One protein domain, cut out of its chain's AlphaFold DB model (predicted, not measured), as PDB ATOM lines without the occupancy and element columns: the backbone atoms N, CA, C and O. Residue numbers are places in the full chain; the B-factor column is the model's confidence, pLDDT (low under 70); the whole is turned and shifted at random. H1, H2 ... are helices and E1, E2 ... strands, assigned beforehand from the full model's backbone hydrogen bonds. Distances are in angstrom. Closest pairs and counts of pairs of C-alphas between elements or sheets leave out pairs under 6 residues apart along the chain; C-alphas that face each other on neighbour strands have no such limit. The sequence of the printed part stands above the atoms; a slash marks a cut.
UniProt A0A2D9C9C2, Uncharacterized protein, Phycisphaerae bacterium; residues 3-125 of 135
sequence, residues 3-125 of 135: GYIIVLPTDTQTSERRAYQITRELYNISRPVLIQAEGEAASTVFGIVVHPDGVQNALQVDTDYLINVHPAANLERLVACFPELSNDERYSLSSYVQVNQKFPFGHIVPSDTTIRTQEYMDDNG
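What this domain is: This is residues 3 to 125 of the 135 residues of an uncharacterized protein of Phycisphaerae bacterium (UniProt A0A2D9C9C2). A small three-stranded sheet, E1, E3 and E2, has the long helix H1 lying lengthwise over one face, and the far end of H1 reaches a small two-stranded ribbon, E4 and E5. H2 packs on H1, H3 lies beyond H2, and H4 grazes the sheet near E1; residues 31 to 46 make a wide loop between H1 and E2. The 123 printed residues hold four named helices and five named strands, in the order E1 H1 E2 E3 E4 H2 H3 E5 H4, a mixed class with under half of the residues in named elements. Both sheets, E1 - E3 - E2 and E4 - E5, are antiparallel. The whole is compact, with a radius of gyration of the C-alphas of 14.5 A and spans of 42 by 36 by 30 A.

How they stand to each other: E1, residues 3 to 7, is an edge strand antiparallel to E3, residues 57 to 62, with N 5 and O 59 within hydrogen-bond range at 2.9 A. H1, residues 15 to 30, is on this sheet at a height of 10.5 A, over E3 and along the strands, at 10 degrees on the local plane; sheet and helix make two layers. E2, residues 47 to 50, forms a hairpin with E3, with N 49 and O 58 within hydrogen-bond range at 2.8 A. E1, H1 and E2 form a split strand-helix-strand unit, two strands running the same way with E3 between them, and its crossover is right-handed. E4, residues 66 to 68, is antiparallel to E5, residues 102 to 104, with N 67 and O 103 within hydrogen-bond range at 2.8 A. The closest C-alphas of H1 and E4, those of Ser 30 and Asn 68, are 5.0 A apart. H2, residues 76 to 80, touches residues 22 to 26 of H1, the closest C-alphas being those of Glu 25 and Leu 78, 5.5 A. H3, residues 87 to 99, is close to H2 but not clearly touching, with the C-alphas of Val 79 and Arg 90 closest at 6.3 A; H1 and H3 are apart. H4, residues 118 to 123, only grazes the three-stranded sheet with residues 118 to 121; the closest C-alphas of E1 and H4, those of Gly 3 and Gln 118, are 6.7 A apart. Every O i to N i+4 pair is within hydrogen-bond range in H2, H3 and H4, and 11 of 12 are in H1.

Where its parts are: E1 begins at C-alpha 3, (127.701, 146.584, 143.407). H1 measures 23.6 A from first to last C-alpha and ends at C-alpha 30, (114.680, 148.456, 126.465). E3 measures 16.4 A and H3 18.5 A. H4 ends at C-alpha 123, (137.847, 152.282, 151.698).

The domain as a whole: The two C-alphas farthest apart, those of Leu 34 and Asp 123, are 42.4 A apart. The links H1 to E2 and E5 to H4 are long. Residues 4 to 5 of E1 pair with residues 115 to 116, antiparallel. The printed part has no cut, and no printed residue is under 70 in pLDDT.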
ATOM      1  N   GLY A   3     126.272 146.316 143.322       94.50
ATOM      2  CA  GLY A   3     127.701 146.584 143.407       94.50
ATOM      3  C   GLY A   3     128.156 147.653 142.424       94.50
ATOM      4  O   GLY A   3     127.344 148.353 141.819       94.50
ATOM      5  N   TYR A   4     129.470 147.767 142.269       95.94
ATOM      6  CA  TYR A   4     130.090 148.802 141.453       95.94
ATOM      7  C   TYR A   4     131.051 148.201 140.435       95.94
ATOM      8  O   TYR A   4     131.889 147.370 140.776       95.94
ATOM      9  N   ILE A   5     130.960 148.642 139.184       94.81
ATOM     10  CA  ILE A   5     131.924 148.291 138.138       94.81
ATOM     11  C   ILE A   5     132.740 149.538 137.827       94.81
ATOM     12  O   ILE A   5     132.204 150.509 137.295       94.81
ATOM     13  N   ILE A   6     134.032 149.515 138.153       94.62
ATOM     14  CA  ILE A   6     134.960 150.593 137.791       94.62
ATOM     15  C   ILE A   6     135.195 150.522 136.285       94.62
ATOM     16  O   ILE A   6     135.681 149.514 135.770       94.62
ATOM     17  N   VAL A   7     134.857 151.594 135.575       92.19
ATOM     18  CA  VAL A   7     134.982 151.656 134.121       92.19
ATOM     19  C   VAL A   7     136.336 152.251 133.774       92.19
ATOM     20  O   VAL A   7     136.574 153.442 133.958       92.19
ATOM     21  N   LEU A   8     137.244 151.434 133.253       89.81
ATOM     22  CA  LEU A   8     138.560 151.914 132.835       89.81
ATOM     23  C   LEU A   8     138.451 152.761 131.554       89.81
ATOM     24  O   LEU A   8     137.611 152.464 130.702       89.81
ATOM     25  N   PRO A   9     139.272 153.807 131.369       89.88
ATOM     26  CA  PRO A   9     139.357 154.500 130.087       89.88
ATOM     27  C   PRO A   9     139.947 153.587 128.997       89.88
ATOM     28  O   PRO A   9     140.563 152.562 129.286       89.88
ATOM     29  N   THR A  10     139.775 153.975 127.737       85.56
ATOM     30  CA  THR A  10     140.480 153.398 126.581       85.56
ATOM     31  C   THR A  10     141.297 154.483 125.888       85.56
ATOM     32  O   THR A  10     141.136 155.668 126.178       85.56
ATOM     33  N   ASP A  11     142.113 154.102 124.904       85.31
ATOM     34  CA  ASP A  11     142.888 155.050 124.088       85.31
ATOM     35  C   ASP A  11     142.018 156.109 123.386       85.31
ATOM     36  O   ASP A  11     142.505 157.172 123.005       85.31
ATOM     37  N   THR A  12     140.726 155.825 123.194       85.75
ATOM     38  CA  THR A  12     139.799 156.675 122.437       85.75
ATOM     39  C   THR A  12     138.694 157.300 123.287       85.75
ATOM     40  O   THR A  12     137.976 158.171 122.788       85.75
ATOM     41  N   GLN A  13     138.514 156.881 124.546       88.88
ATOM     42  CA  GLN A  13     137.406 157.332 125.391       88.88
ATOM     43  C   GLN A  13     137.787 157.436 126.871       88.88
ATOM     44  O   GLN A  13     138.416 156.547 127.442       88.88
ATOM     45  N   THR A  14     137.317 158.504 127.522       93.31
ATOM     46  CA  THR A  14     137.430 158.673 128.976       93.31
ATOM     47  C   THR A  14     136.554 157.667 129.723       93.31
ATOM     48  O   THR A  14     135.563 157.162 129.187       93.31
ATOM     49  N   SER A  15     136.898 157.416 130.988       93.62
ATOM     50  CA  SER A  15     136.116 156.577 131.905       93.62
ATOM     51  C   SER A  15     134.650 157.034 131.984       93.62
ATOM     52  O   SER A  15     133.743 156.229 131.792       93.62
ATOM     53  N   GLU A  16     134.420 158.342 132.135       94.38
ATOM     54  CA  GLU A  16     133.088 158.964 132.153       94.38
ATOM     55  C   GLU A  16     132.298 158.665 130.874       94.38
ATOM     56  O   GLU A  16     131.171 158.165 130.921       94.38
ATOM     57  N   ARG A  17     132.902 158.924 129.705       93.31
ATOM     58  CA  ARG A  17     132.230 158.741 128.417       93.31
ATOM     59  C   ARG A  17     131.872 157.277 128.184       93.31
ATOM     60  O   ARG A  17     130.789 157.001 127.670       93.31
ATOM     61  N   ARG A  18     132.753 156.351 128.574       92.00
ATOM     62  CA  ARG A  18     132.481 154.910 128.509       92.00
ATOM     63  C   ARG A  18     131.362 154.502 129.458       92.00
ATOM     64  O   ARG A  18     130.442 153.819 129.019       92.00
ATOM     65  N   ALA A  19     131.409 154.941 130.716       93.44
ATOM     66  CA  ALA A  19     130.380 154.634 131.707       93.44
ATOM     67  C   ALA A  19     129.005 155.098 131.214       93.44
ATOM     68  O   ALA A  19     128.071 154.297 131.162       93.44
ATOM     69  N   TYR A  20     128.916 156.346 130.739       94.88
ATOM     70  CA  TYR A  20     127.696 156.894 130.149       94.88
ATOM     71  C   TYR A  20     127.219 156.086 128.944       94.88
ATOM     72  O   TYR A  20     126.045 155.732 128.868       94.88
ATOM     73  N   GLN A  21     128.116 155.751 128.015       92.75
ATOM     74  CA  GLN A  21     127.754 154.974 126.837       92.75
ATOM     75  C   GLN A  21     127.187 153.600 127.216       92.75
ATOM     76  O   GLN A  21     126.120 153.248 126.725       92.75
ATOM     77  N   ILE A  22     127.826 152.860 128.128       91.50
ATOM     78  CA  ILE A  22     127.352 151.536 128.568       91.50
ATOM     79  C   ILE A  22     125.929 151.633 129.127       91.50
ATOM     80  O   ILE A  22     125.018 150.966 128.638       91.50
ATOM     81  N   THR A  23     125.713 152.501 130.119       94.75
ATOM     82  CA  THR A  23     124.404 152.619 130.779       94.75
ATOM     83  C   THR A  23     123.313 153.155 129.843       94.75
ATOM     84  O   THR A  23     122.141 152.782 129.953       94.75
ATOM     85  N   ARG A  24     123.696 153.987 128.868       94.62
ATOM     86  CA  ARG A  24     122.802 154.516 127.837       94.62
ATOM     87  C   ARG A  24     122.407 153.458 126.814       94.62
ATOM     88  O   ARG A  24     121.237 153.378 126.449       94.62
ATOM     89  N   GLU A  25     123.346 152.640 126.347       91.81
ATOM     90  CA  GLU A  25     123.020 151.572 125.400       91.81
ATOM     91  C   GLU A  25     122.143 150.496 126.049       91.81
ATOM     92  O   GLU A  25     121.217 150.007 125.406       91.81
ATOM     93  N   LEU A  26     122.325 150.209 127.343       92.25
ATOM     94  CA  LEU A  26     121.398 149.354 128.096       92.25
ATOM     95  C   LEU A  26     119.970 149.917 128.108       92.25
ATOM     96  O   LEU A  26     119.014 149.162 127.928       92.25
ATOM     97  N   TYR A  27     119.810 151.237 128.243       94.31
ATOM     98  CA  TYR A  27     118.496 151.879 128.141       94.31
ATOM     99  C   TYR A  27     117.913 151.734 126.734       94.31
ATOM    100  O   TYR A  27     116.749 151.366 126.572       94.31
ATOM    101  N   ASN A  28     118.736 151.962 125.706       92.81
ATOM    102  CA  ASN A  28     118.324 151.862 124.307       92.81
ATOM    103  C   ASN A  28     117.870 150.447 123.913       92.81
ATOM    104  O   ASN A  28     117.046 150.304 123.008       92.81
ATOM    105  N   ILE A  29     118.365 149.408 124.595       90.81
ATOM    106  CA  ILE A  29     117.896 148.029 124.406       90.81
ATOM    107  C   ILE A  29     116.440 147.880 124.849       90.81
ATOM    108  O   ILE A  29     115.643 147.268 124.141       90.81
ATOM    109  N   SER A  30     116.066 148.470 125.984       91.94
ATOM    110  CA  SER A  30     114.680 148.456 126.465       91.94
ATOM    111  C   SER A  30     113.780 149.457 125.745       91.94
ATOM    112  O   SER A  30     112.591 149.200 125.554       91.94
ATOM    113  N   ARG A  31     114.340 150.589 125.320       93.19
ATOM    114  CA  ARG A  31     113.636 151.705 124.684       93.19
ATOM    115  C   ARG A  31     114.463 152.246 123.516       93.19
ATOM    116  O   ARG A  31     115.240 153.172 123.715       93.19
ATOM    117  N   PRO A  32     114.316 151.723 122.287       90.50
ATOM    118  CA  PRO A  32     115.074 152.216 121.140       90.50
ATOM    119  C   PRO A  32     114.834 153.701 120.863       90.50
ATOM    120  O   PRO A  32     113.718 154.193 121.010       90.50
ATOM    121  N   VAL A  33     115.870 154.400 120.391       89.38
ATOM    122  CA  VAL A  33     115.863 155.863 120.173       89.38
ATOM    123  C   VAL A  33     114.672 156.340 119.333       89.38
ATOM    124  O   VAL A  33     114.108 157.390 119.609       89.38
ATOM    125  N   LEU A  34     114.239 155.550 118.346       88.00
ATOM    126  CA  LEU A  34     113.127 155.891 117.448       88.00
ATOM    127  C   LEU A  34     111.762 156.024 118.147       88.00
ATOM    128  O   LEU A  34     110.850 156.606 117.568       88.00
ATOM    129  N   ILE A  35     111.607 155.464 119.351       90.00
ATOM    130  CA  ILE A  35     110.353 155.488 120.123       90.00
ATOM    131  C   ILE A  35     110.473 156.277 121.433       90.00
ATOM    132  O   ILE A  35     109.561 156.242 122.264       90.00
ATOM    133  N   GLN A  36     111.618 156.918 121.655       92.25
ATOM    134  CA  GLN A  36     111.876 157.718 122.844       92.25
ATOM    135  C   GLN A  36     111.209 159.091 122.726       92.25
ATOM    136  O   GLN A  36     111.230 159.719 121.668       92.25
ATOM    137  N   ALA A  37     110.635 159.568 123.826       92.50
ATOM    138  CA  ALA A  37     110.223 160.955 123.981       92.50
ATOM    139  C   ALA A  37     111.445 161.877 124.150       92.50
ATOM    140  O   ALA A  37     112.533 161.429 124.509       92.50
ATOM    141  N   GLU A  38     111.262 163.187 123.958       87.44
ATOM    142  CA  GLU A  38     112.353 164.177 124.051       87.44
ATOM    143  C   GLU A  38     113.102 164.130 125.396       87.44
ATOM    144  O   GLU A  38     114.324 164.258 125.431       87.44
ATOM    145  N   GLY A  39     112.391 163.868 126.498       90.44
ATOM    146  CA  GLY A  39     112.986 163.749 127.834       90.44
ATOM    147  C   GLY A  39     113.807 162.476 128.062       90.44
ATOM    148  O   GLY A  39     114.531 162.391 129.049       90.44
ATOM    149  N   GLU A  40     113.726 161.489 127.167       90.81
ATOM    150  CA  GLU A  40     114.421 160.207 127.314       90.81
ATOM    151  C   GLU A  40     115.815 160.204 126.670       90.81
ATOM    152  O   GLU A  40     116.545 159.221 126.795       90.81
ATOM    153  N   ALA A  41     116.221 161.292 126.004       87.88
ATOM    154  CA  ALA A  41     117.496 161.380 125.287       87.88
ATOM    155  C   ALA A  41     118.732 161.177 126.189       87.88
ATOM    156  O   ALA A  41     119.770 160.710 125.714       87.88
ATOM    157  N   ALA A  42     118.602 161.495 127.480       88.88
ATOM    158  CA  ALA A  42     119.640 161.333 128.495       88.88
ATOM    159  C   ALA A  42     119.360 160.187 129.485       88.88
ATOM    160  O   ALA A  42     120.107 160.019 130.444       88.88
ATOM    161  N   SER A  43     118.298 159.397 129.276       93.62
ATOM    162  CA  SER A  43     117.947 158.303 130.187       93.62
ATOM    163  C   SER A  43     118.995 157.192 130.181       93.62
ATOM    164  O   SER A  43     119.506 156.797 129.127       93.62
ATOM    165  N   THR A  44     119.263 156.652 131.364       95.38
ATOM    166  CA  THR A  44     120.244 155.596 131.625       95.38
ATOM    167  C   THR A  44     119.622 154.505 132.503       95.38
ATOM    168  O   THR A  44     118.571 154.719 133.107       95.38
ATOM    169  N   VAL A  45     120.228 153.314 132.543       94.75
ATOM    170  CA  VAL A  45     119.755 152.204 133.401       94.75
ATOM    171  C   VAL A  45     120.392 152.253 134.788       94.75
ATOM    172  O   VAL A  45     119.712 152.140 135.801       94.75
ATOM    173  N   PHE A  46     121.705 152.428 134.818       96.00
ATOM    174  CA  PHE A  46     122.539 152.473 136.011       96.00
ATOM    175  C   PHE A  46     123.082 153.876 136.263       96.00
ATOM    176  O   PHE A  46     123.367 154.624 135.318       96.00
ATOM    177  N   GLY A  47     123.249 154.200 137.547       94.88
ATOM    178  CA  GLY A  47     123.884 155.433 137.998       94.88
ATOM    179  C   GLY A  47     125.390 155.421 137.742       94.88
ATOM    180  O   GLY A  47     126.021 154.362 137.731       94.88
ATOM    181  N   ILE A  48     125.960 156.608 137.548       95.44
ATOM    182  CA  ILE A  48     127.404 156.809 137.410       95.44
ATOM    183  C   ILE A  48     127.898 157.496 138.678       95.44
ATOM    184  O   ILE A  48     127.356 158.525 139.077       95.44
ATOM    185  N   VAL A  49     128.926 156.925 139.295       95.19
ATOM    186  CA  VAL A  49     129.661 157.521 140.410       95.19
ATOM    187  C   VAL A  49     130.984 158.040 139.871       95.19
ATOM    188  O   VAL A  49     131.738 157.287 139.254       95.19
ATOM    189  N   VAL A  50     131.262 159.317 140.110       95.19
ATOM    190  CA  VAL A  50     132.531 159.956 139.755       95.19
ATOM    191  C   VAL A  50     133.442 159.896 140.971       95.19
ATOM    192  O   VAL A  50     133.049 160.323 142.055       95.19
ATOM    193  N   HIS A  51     134.646 159.361 140.805       94.56
ATOM    194  CA  HIS A  51     135.636 159.350 141.870       94.56
ATOM    195  C   HIS A  51     136.151 160.782 142.133       94.56
ATOM    196  O   HIS A  51     136.308 161.554 141.181       94.56
ATOM    197  N   PRO A  52     136.473 161.159 143.386       93.69
ATOM    198  CA  PRO A  52     136.966 162.505 143.708       93.69
ATOM    199  C   PRO A  52     138.271 162.923 143.012       93.69
ATOM    200  O   PRO A  52     138.598 164.106 142.999       93.69
ATOM    201  N   ASP A  53     139.011 161.983 142.414       90.75
ATOM    202  CA  ASP A  53     140.179 162.294 141.572       90.75
ATOM    203  C   ASP A  53     139.815 162.997 140.250       90.75
ATOM    204  O   ASP A  53     140.700 163.516 139.569       90.75
ATOM    205  N   GLY A  54     138.528 163.021 139.883       86.94
ATOM    206  CA  GLY A  54     138.014 163.638 138.660       86.94
ATOM    207  C   GLY A  54     138.324 162.862 137.377       86.94
ATOM    208  O   GLY A  54     138.072 163.369 136.285       86.94
ATOM    209  N   VAL A  55     138.872 161.648 137.479       90.12
ATOM    210  CA  VAL A  55     139.310 160.834 136.335       90.12
ATOM    211  C   VAL A  55     138.526 159.529 136.259       90.12
ATOM    212  O   VAL A  55     138.106 159.121 135.171       90.12
ATOM    213  N   GLN A  56     138.327 158.857 137.390       94.31
ATOM    214  CA  GLN A  56     137.706 157.537 137.423       94.31
ATOM    215  C   GLN A  56     136.192 157.623 137.597       94.31
ATOM    216  O   GLN A  56     135.663 158.484 138.293       94.31
ATOM    217  N   ASN A  57     135.486 156.709 136.943       96.56
ATOM    218  CA  ASN A  57     134.040 156.584 137.021       96.56
ATOM    219  C   ASN A  57     133.669 155.117 137.228       96.56
ATOM    220  O   ASN A  57     134.293 154.214 136.661       96.56
ATOM    221  N   ALA A  58     132.630 154.885 138.017       96.19
ATOM    222  CA  ALA A  58     132.066 153.569 138.252       96.19
ATOM    223  C   ALA A  58     130.576 153.554 137.920       96.19
ATOM    224  O   ALA A  58     129.865 154.536 138.123       96.19
ATOM    225  N   LEU A  59     130.097 152.416 137.429       95.88
ATOM    226  CA  LEU A  59     128.672 152.142 137.290       95.88
ATOM    227  C   LEU A  59     128.158 151.511 138.578       95.88
ATOM    228  O   LEU A  59     128.690 150.488 139.006       95.88
ATOM    229  N   GLN A  60     127.112 152.090 139.162       96.12
ATOM    230  CA  GLN A  60     126.356 151.466 140.243       96.12
ATOM    231  C   GLN A  60     125.337 150.506 139.631       96.12
ATOM    232  O   GLN A  60     124.338 150.934 139.052       96.12
ATOM    233  N   VAL A  61     125.609 149.210 139.736       94.75
ATOM    234  CA  VAL A  61     124.876 148.162 139.026       94.75
ATOM    235  C   VAL A  61     124.116 147.254 139.978       94.75
ATOM    236  O   VAL A  61     124.541 147.011 141.107       94.75
ATOM    237  N   ASP A  62     123.025 146.687 139.477       94.31
ATOM    238  CA  ASP A  62     122.408 145.493 140.042       94.31
ATOM    239  C   ASP A  62     122.490 144.375 139.004       94.31
ATOM    240  O   ASP A  62     121.930 144.461 137.912       94.31
ATOM    241  N   THR A  63     123.220 143.317 139.342       90.44
ATOM    242  CA  THR A  63     123.384 142.140 138.477       90.44
ATOM    243  C   THR A  63     122.089 141.369 138.247       90.44
ATOM    244  O   THR A  63     121.966 140.713 137.213       90.44
ATOM    245  N   ASP A  64     121.113 141.488 139.150       93.62
ATOM    246  CA  ASP A  64     119.804 140.845 139.006       93.62
ATOM    247  C   ASP A  64     118.809 141.736 138.241       93.62
ATOM    248  O   ASP A  64     117.698 141.295 137.930       93.62
ATOM    249  N   TYR A  65     119.197 142.970 137.890       93.94
ATOM    250  CA  TYR A  65     118.346 143.877 137.133       93.94
ATOM    251  C   TYR A  65     118.007 143.278 135.769       93.94
ATOM    252  O   TYR A  65     118.886 142.976 134.956       93.94
ATOM    253  N   LEU A  66     116.709 143.119 135.514       93.06
ATOM    254  CA  LEU A  66     116.207 142.550 134.273       93.06
ATOM    255  C   LEU A  66     116.137 143.625 133.187       93.06
ATOM    256  O   LEU A  66     115.272 144.501 133.204       93.06
ATOM    257  N   ILE A  67     117.016 143.498 132.199       92.06
ATOM    258  CA  ILE A  67     116.976 144.284 130.972       92.06
ATOM    259  C   ILE A  67     115.897 143.689 130.073       92.06
ATOM    260  O   ILE A  67     115.987 142.531 129.662       92.06
ATOM    261  N   ASN A  68     114.874 144.481 129.755       92.38
ATOM    262  CA  ASN A  68     113.883 144.107 128.749       92.38
ATOM    263  C   ASN A  68     114.441 144.412 127.360       92.38
ATOM    264  O   ASN A  68     115.020 145.476 127.152       92.38
ATOM    265  N   VAL A  69     114.255 143.503 126.410       90.69
ATOM    266  CA  VAL A  69     114.753 143.644 125.039       90.69
ATOM    267  C   VAL A  69     113.600 144.044 124.144       90.69
ATOM    268  O   VAL A  69     112.655 143.282 123.933       90.69
ATOM    269  N   HIS A  70     113.669 145.254 123.601       90.75
ATOM    270  CA  HIS A  70     112.706 145.689 122.608       90.75
ATOM    271  C   HIS A  70     112.940 144.935 121.284       90.75
ATOM    272  O   HIS A  70     114.090 144.800 120.868       90.75
ATOM    273  N   PRO A  71     111.894 144.528 120.540       86.19
ATOM    274  CA  PRO A  71     112.049 143.832 119.252       86.19
ATOM    275  C   PRO A  71     112.848 144.601 118.184       86.19
ATOM    276  O   PRO A  71     113.328 144.016 117.222       86.19
ATOM    277  N   ALA A  72     112.966 145.920 118.350       85.94
ATOM    278  CA  ALA A  72     113.729 146.823 117.482       85.94
ATOM    279  C   ALA A  72     115.069 147.282 118.098       85.94
ATOM    280  O   ALA A  72     115.646 148.268 117.644       85.94
ATOM    281  N   ALA A  73     115.531 146.634 119.172       82.94
ATOM    282  CA  ALA A  73     116.815 146.944 119.791       82.94
ATOM    283  C   ALA A  73     117.978 146.597 118.847       82.94
ATOM    284  O   ALA A  73     117.993 145.530 118.235       82.94
ATOM    285  N   ASN A  74     118.975 147.483 118.767       79.88
ATOM    286  CA  ASN A  74     120.251 147.199 118.110       79.88
ATOM    287  C   ASN A  74     121.337 147.004 119.181       79.88
ATOM    288  O   ASN A  74     121.615 147.913 119.961       79.88
ATOM    289  N   LEU A  75     121.950 145.818 119.197       79.56
ATOM    290  CA  LEU A  75     122.976 145.428 120.166       79.56
ATOM    291  C   LEU A  75     124.400 145.782 119.735       79.56
ATOM    292  O   LEU A  75     125.299 145.741 120.570       79.56
ATOM    293  N   GLU A  76     124.625 146.159 118.475       81.06
ATOM    294  CA  GLU A  76     125.958 146.476 117.942       81.06
ATOM    295  C   GLU A  76     126.659 147.546 118.782       81.06
ATOM    296  O   GLU A  76     127.851 147.446 119.068       81.06
ATOM    297  N   ARG A  77     125.899 148.549 119.236       79.50
ATOM    298  CA  ARG A  77     126.419 149.644 120.059       79.50
ATOM    299  C   ARG A  77     126.775 149.195 121.473       79.50
ATOM    300  O   ARG A  77     127.794 149.646 121.991       79.50
ATOM    301  N   LEU A  78     125.986 148.298 122.072       81.19
ATOM    302  CA  LEU A  78     126.307 147.711 123.375       81.19
ATOM    303  C   LEU A  78     127.575 146.858 123.266       81.19
ATOM    304  O   LEU A  78     128.503 147.038 124.042       81.19
ATOM    305  N   VAL A  79     127.641 145.976 122.269       79.94
ATOM    306  CA  VAL A  79     128.795 145.097 122.031       79.94
ATOM    307  C   VAL A  79     130.073 145.906 121.793       79.94
ATOM    308  O   VAL A  79     131.133 145.553 122.301       79.94
ATOM    309  N   ALA A  80     129.981 147.033 121.080       79.56
ATOM    310  CA  ALA A  80     131.109 147.936 120.866       79.56
ATOM    311  C   ALA A  80     131.637 148.596 122.156       79.56
ATOM    312  O   ALA A  80     132.772 149.071 122.161       79.56
ATOM    313  N   CYS A  81     130.855 148.631 123.243       77.88
ATOM    314  CA  CYS A  81     131.304 149.179 124.527       77.88
ATOM    315  C   CYS A  81     132.289 148.264 125.268       77.88
ATOM    316  O   CYS A  81     133.004 148.751 126.149       77.88
ATOM    317  N   PHE A  82     132.343 146.981 124.889       75.50
ATOM    318  CA  PHE A  82     133.175 145.947 125.504       75.50
ATOM    319  C   PHE A  82     134.229 145.431 124.507       75.50
ATOM    320  O   PHE A  82     134.139 144.294 124.026       75.50
ATOM    321  N   PRO A  83     135.216 146.265 124.116       71.75
ATOM    322  CA  PRO A  83     136.268 145.857 123.193       71.75
ATOM    323  C   PRO A  83     137.071 144.642 123.687       71.75
ATOM    324  O   PRO A  83     137.592 143.893 122.864       71.75
ATOM    325  N   GLU A  84     137.133 144.438 124.998       73.00
ATOM    326  CA  GLU A  84     137.775 143.312 125.672       73.00
ATOM    327  C   GLU A  84     137.142 141.945 125.370       73.00
ATOM    328  O   GLU A  84     137.838 140.936 125.443       73.00
ATOM    329  N   LEU A  85     135.866 141.900 124.963       73.56
ATOM    330  CA  LEU A  85     135.218 140.643 124.591       73.56
ATOM    331  C   LEU A  85     135.797 140.104 123.282       73.56
ATOM    332  O   LEU A  85     135.859 140.820 122.272       73.56
ATOM    333  N   SER A  86     136.133 138.817 123.275       79.06
ATOM    334  CA  SER A  86     136.487 138.075 122.066       79.06
ATOM    335  C   SER A  86     135.320 138.033 121.071       79.06
ATOM    336  O   SER A  86     134.154 138.210 121.429       79.06
ATOM    337  N   ASN A  87     135.606 137.769 119.791       79.12
ATOM    338  CA  ASN A  87     134.556 137.674 118.767       79.12
ATOM    339  C   ASN A  87     133.492 136.613 119.112       79.12
ATOM    340  O   ASN A  87     132.308 136.840 118.858       79.12
ATOM    341  N   ASP A  88     133.901 135.503 119.728       78.94
ATOM    342  CA  ASP A  88     133.001 134.414 120.117       78.94
ATOM    343  C   ASP A  88     132.078 134.822 121.273       78.94
ATOM    344  O   ASP A  88     130.881 134.518 121.252       78.94
ATOM    345  N   GLU A  89     132.592 135.573 122.253       77.25
ATOM    346  CA  GLU A  89     131.789 136.119 123.355       77.25
ATOM    347  C   GLU A  89     130.794 137.164 122.854       77.25
ATOM    348  O   GLU A  89     129.624 137.138 123.234       77.25
ATOM    349  N   ARG A  90     131.216 138.040 121.934       78.06
ATOM    350  CA  ARG A  90     130.332 139.040 121.315       78.06
ATOM    351  C   ARG A  90     129.204 138.398 120.513       78.06
ATOM    352  O   ARG A  90     128.060 138.860 120.580       78.06
ATOM    353  N   TYR A  91     129.516 137.345 119.755       81.56
ATOM    354  CA  TYR A  91     128.519 136.593 118.999       81.56
ATOM    355  C   TYR A  91     127.539 135.897 119.945       81.56
ATOM    356  O   TYR A  91     126.329 136.073 119.812       81.56
ATOM    357  N   SER A  92     128.060 135.195 120.955       79.94
ATOM    358  CA  SER A  92     127.252 134.501 121.962       79.94
ATOM    359  C   SER A  92     126.321 135.460 122.705       79.94
ATOM    360  O   SER A  92     125.132 135.177 122.849       79.94
ATOM    361  N   LEU A  93     126.831 136.630 123.099       79.56
ATOM    362  CA  LEU A  93     126.063 137.694 123.737       79.56
ATOM    363  C   LEU A  93     124.935 138.200 122.829       79.56
ATOM    364  O   LEU A  93     123.781 138.280 123.250       79.56
ATOM    365  N   SER A  94     125.251 138.494 121.566       79.00
ATOM    366  CA  SER A  94     124.269 138.982 120.592       79.00
ATOM    367  C   SER A  94     123.160 137.956 120.351       79.00
ATOM    368  O   SER A  94     121.980 138.304 120.389       79.00
ATOM    369  N   SER A  95     123.516 136.682 120.158       82.31
ATOM    370  CA  SER A  95     122.546 135.598 119.986       82.31
ATOM    371  C   SER A  95     121.688 135.392 121.233       82.31
ATOM    372  O   SER A  95     120.472 135.238 121.121       82.31
ATOM    373  N   TYR A  96     122.288 135.429 122.425       81.81
ATOM    374  CA  TYR A  96     121.565 135.267 123.684       81.81
ATOM    375  C   TYR A  96     120.495 136.348 123.866       81.81
ATOM    376  O   TYR A  96     119.338 136.032 124.152       81.81
ATOM    377  N   VAL A  97     120.850 137.613 123.645       78.38
ATOM    378  CA  VAL A  97     119.925 138.741 123.805       78.38
ATOM    379  C   VAL A  97     118.834 138.749 122.726       78.38
ATOM    380  O   VAL A  97     117.701 139.118 123.014       78.38
ATOM    381  N   GLN A  98     119.119 138.299 121.500       75.50
ATOM    382  CA  GLN A  98     118.098 138.194 120.445       75.50
ATOM    383  C   GLN A  98     117.042 137.117 120.728       75.50
ATOM    384  O   GLN A  98     115.876 137.283 120.371       75.50
ATOM    385  N   VAL A  99     117.441 136.006 121.354       82.62
ATOM    386  CA  VAL A  99     116.534 134.893 121.680       82.62
ATOM    387  C   VAL A  99     115.702 135.198 122.929       82.62
ATOM    388  O   VAL A  99     114.554 134.763 123.036       82.62
ATOM    389  N   ASN A 100     116.259 135.952 123.879       83.06
ATOM    390  CA  ASN A 100     115.619 136.235 125.158       83.06
ATOM    391  C   ASN A 100     115.005 137.638 125.172       83.06
ATOM    392  O   ASN A 100     115.709 138.638 125.146       83.06
ATOM    393  N   GLN A 101     113.682 137.727 125.335       84.94
ATOM    394  CA  GLN A 101     112.984 139.020 125.457       84.94
ATOM    395  C   GLN A 101     113.361 139.815 126.718       84.94
ATOM    396  O   GLN A 101     113.023 140.992 126.837       84.94
ATOM    397  N   LYS A 102     114.023 139.171 127.680       90.81
ATOM    398  CA  LYS A 102     114.565 139.790 128.886       90.81
ATOM    399  C   LYS A 102     115.727 138.965 129.418       90.81
ATOM    400  O   LYS A 102     115.694 137.738 129.317       90.81
ATOM    401  N   PHE A 103     116.707 139.616 130.021       90.06
ATOM    402  CA  PHE A 103     117.845 138.943 130.642       90.06
ATOM    403  C   PHE A 103     118.366 139.729 131.854       90.06
ATOM    404  O   PHE A 103     118.229 140.953 131.881       90.06
ATOM    405  N   PRO A 104     118.948 139.063 132.868       91.75
ATOM    406  CA  PRO A 104     119.597 139.750 133.982       91.75
ATOM    407  C   PRO A 104     120.919 140.376 133.528       91.75
ATOM    408  O   PRO A 104     121.686 139.744 132.797       91.75
ATOM    409  N   PHE A 105     121.213 141.596 133.979       90.12
ATOM    410  CA  PHE A 105     122.439 142.310 133.617       90.12
ATOM    411  C   PHE A 105     123.704 141.478 133.879       90.12
ATOM    412  O   PHE A 105     124.603 141.450 133.045       90.12
ATOM    413  N   GLY A 106     123.745 140.712 134.972       87.62
ATOM    414  CA  GLY A 106     124.882 139.858 135.317       87.62
ATOM    415  C   GLY A 106     125.266 138.827 134.249       87.62
ATOM    416  O   GLY A 106     126.413 138.401 134.224       87.62
ATOM    417  N   HIS A 107     124.364 138.447 133.335       85.00
ATOM    418  CA  HIS A 107     124.678 137.507 132.247       85.00
ATOM    419  C   HIS A 107     125.494 138.123 131.108       85.00
ATOM    420  O   HIS A 107     126.059 137.390 130.301       85.00
ATOM    421  N   ILE A 108     125.512 139.452 131.006       82.12
ATOM    422  CA  ILE A 108     126.233 140.171 129.951       82.12
ATOM    423  C   ILE A 108     127.505 140.840 130.467       82.12
ATOM    424  O   ILE A 108     128.257 141.415 129.684       82.12
ATOM    425  N   VAL A 109     127.722 140.790 131.783       83.31
ATOM    426  CA  VAL A 109     128.942 141.275 132.419       83.31
ATOM    427  C   VAL A 109     130.083 140.326 132.031       83.31
ATOM    428  O   VAL A 109     129.959 139.121 132.265       83.31
ATOM    429  N   PRO A 110     131.179 140.834 131.435       79.12
ATOM    430  CA  PRO A 110     132.342 140.017 131.113       79.12
ATOM    431  C   PRO A 110     132.873 139.267 132.343       79.12
ATOM    432  O   PRO A 110     132.852 139.786 133.459       79.12
ATOM    433  N   SER A 111     133.360 138.041 132.152       77.06
ATOM    434  CA  SER A 111     133.769 137.170 133.269       77.06
ATOM    435  C   SER A 111     134.993 137.669 134.051       77.06
ATOM    436  O   SER A 111     135.180 137.302 135.210       77.06
ATOM    437  N   ASP A 112     135.807 138.526 133.439       79.94
ATOM    438  CA  ASP A 112     136.955 139.208 134.041       79.94
ATOM    439  C   ASP A 112     136.568 140.505 134.777       79.94
ATOM    440  O   ASP A 112     137.387 141.098 135.488       79.94
ATOM    441  N   THR A 113     135.313 140.948 134.653       85.12
ATOM    442  CA  THR A 113     134.833 142.161 135.308       85.12
ATOM    443  C   THR A 113     134.708 141.943 136.808       85.12
ATOM    444  O   THR A 113     133.972 141.085 137.293       85.12
ATOM    445  N   THR A 114     135.403 142.782 137.575       91.31
ATOM    446  CA  THR A 114     135.308 142.766 139.034       91.31
ATOM    447  C   THR A 114     134.168 143.660 139.511       91.31
ATOM    448  O   THR A 114     134.200 144.873 139.303       91.31
ATOM    449  N   ILE A 115     133.203 143.072 140.219       93.19
ATOM    450  CA  ILE A 115     132.136 143.807 140.906       93.19
ATOM    451  C   ILE A 115     132.623 144.162 142.313       93.19
ATOM    452  O   ILE A 115     132.907 143.283 143.126       93.19
ATOM    453  N   ARG A 116     132.750 145.458 142.593       95.69
ATOM    454  CA  ARG A 116     133.183 145.994 143.885       95.69
ATOM    455  C   ARG A 116     132.001 146.142 144.838       95.69
ATOM    456  O   ARG A 116     130.888 146.466 144.421       95.69
ATOM    457  N   THR A 117     132.259 145.906 146.119       95.62
ATOM    458  CA  THR A 117     131.305 146.131 147.210       95.62
ATOM    459  C   THR A 117     131.268 147.608 147.596       95.62
ATOM    460  O   THR A 117     132.180 148.357 147.256       95.62
ATOM    461  N   GLN A 118     130.236 148.015 148.340       93.44
ATOM    462  CA  GLN A 118     130.186 149.345 148.959       93.44
ATOM    463  C   GLN A 118     131.430 149.604 149.823       93.44
ATOM    464  O   GLN A 118     132.108 150.598 149.616       93.44
ATOM    465  N   GLU A 119     131.779 148.650 150.692       94.31
ATOM    466  CA  GLU A 119     132.952 148.716 151.578       94.31
ATOM    467  C   GLU A 119     134.252 149.000 150.809       94.31
ATOM    468  O   GLU A 119     134.997 149.899 151.171       94.31
ATOM    469  N   TYR A 120     134.487 148.320 149.678       94.88
ATOM    470  CA  TYR A 120     135.657 148.607 148.843       94.88
ATOM    471  C   TYR A 120     135.651 150.050 148.328       94.88
ATOM    472  O   TYR A 120     136.696 150.693 148.271       94.88
ATOM    473  N   MET A 121     134.493 150.540 147.888       95.25
ATOM    474  CA  MET A 121     134.380 151.885 147.332       95.25
ATOM    475  C   MET A 121     134.624 152.939 148.421       95.25
ATOM    476  O   MET A 121     135.366 153.890 148.175       95.25
ATOM    477  N   ASP A 122     134.087 152.731 149.625       93.75
ATOM    478  CA  ASP A 122     134.321 153.589 150.793       93.75
ATOM    479  C   ASP A 122     135.813 153.609 151.169       93.75
ATOM    480  O   ASP A 122     136.431 154.675 151.199       93.75
ATOM    481  N   ASP A 123     136.429 152.432 151.333       94.25
ATOM    482  CA  ASP A 123     137.847 152.282 151.698       94.25
ATOM    483  C   ASP A 123     138.807 152.898 150.669       94.25
ATOM    484  O   ASP A 123     139.922 153.303 150.999       94.25
ATOM    485  N   ASN A 124     138.385 152.966 149.403       93.44
ATOM    486  CA  ASN A 124     139.166 153.552 148.314       93.44
ATOM    487  C   ASN A 124     138.782 155.011 148.022       93.44
ATOM    488  O   ASN A 124     139.212 155.551 147.009       93.44
ATOM    489  N   GLY A 125     138.000 155.655 148.894       92.88
ATOM    490  CA  GLY A 125     137.727 157.090 148.820       92.88
ATOM    491  C   GLY A 125     136.766 157.506 147.706       92.88
ATOM    492  O   GLY A 125     136.758 158.672 147.321       92.88
TER     493      GLY A 125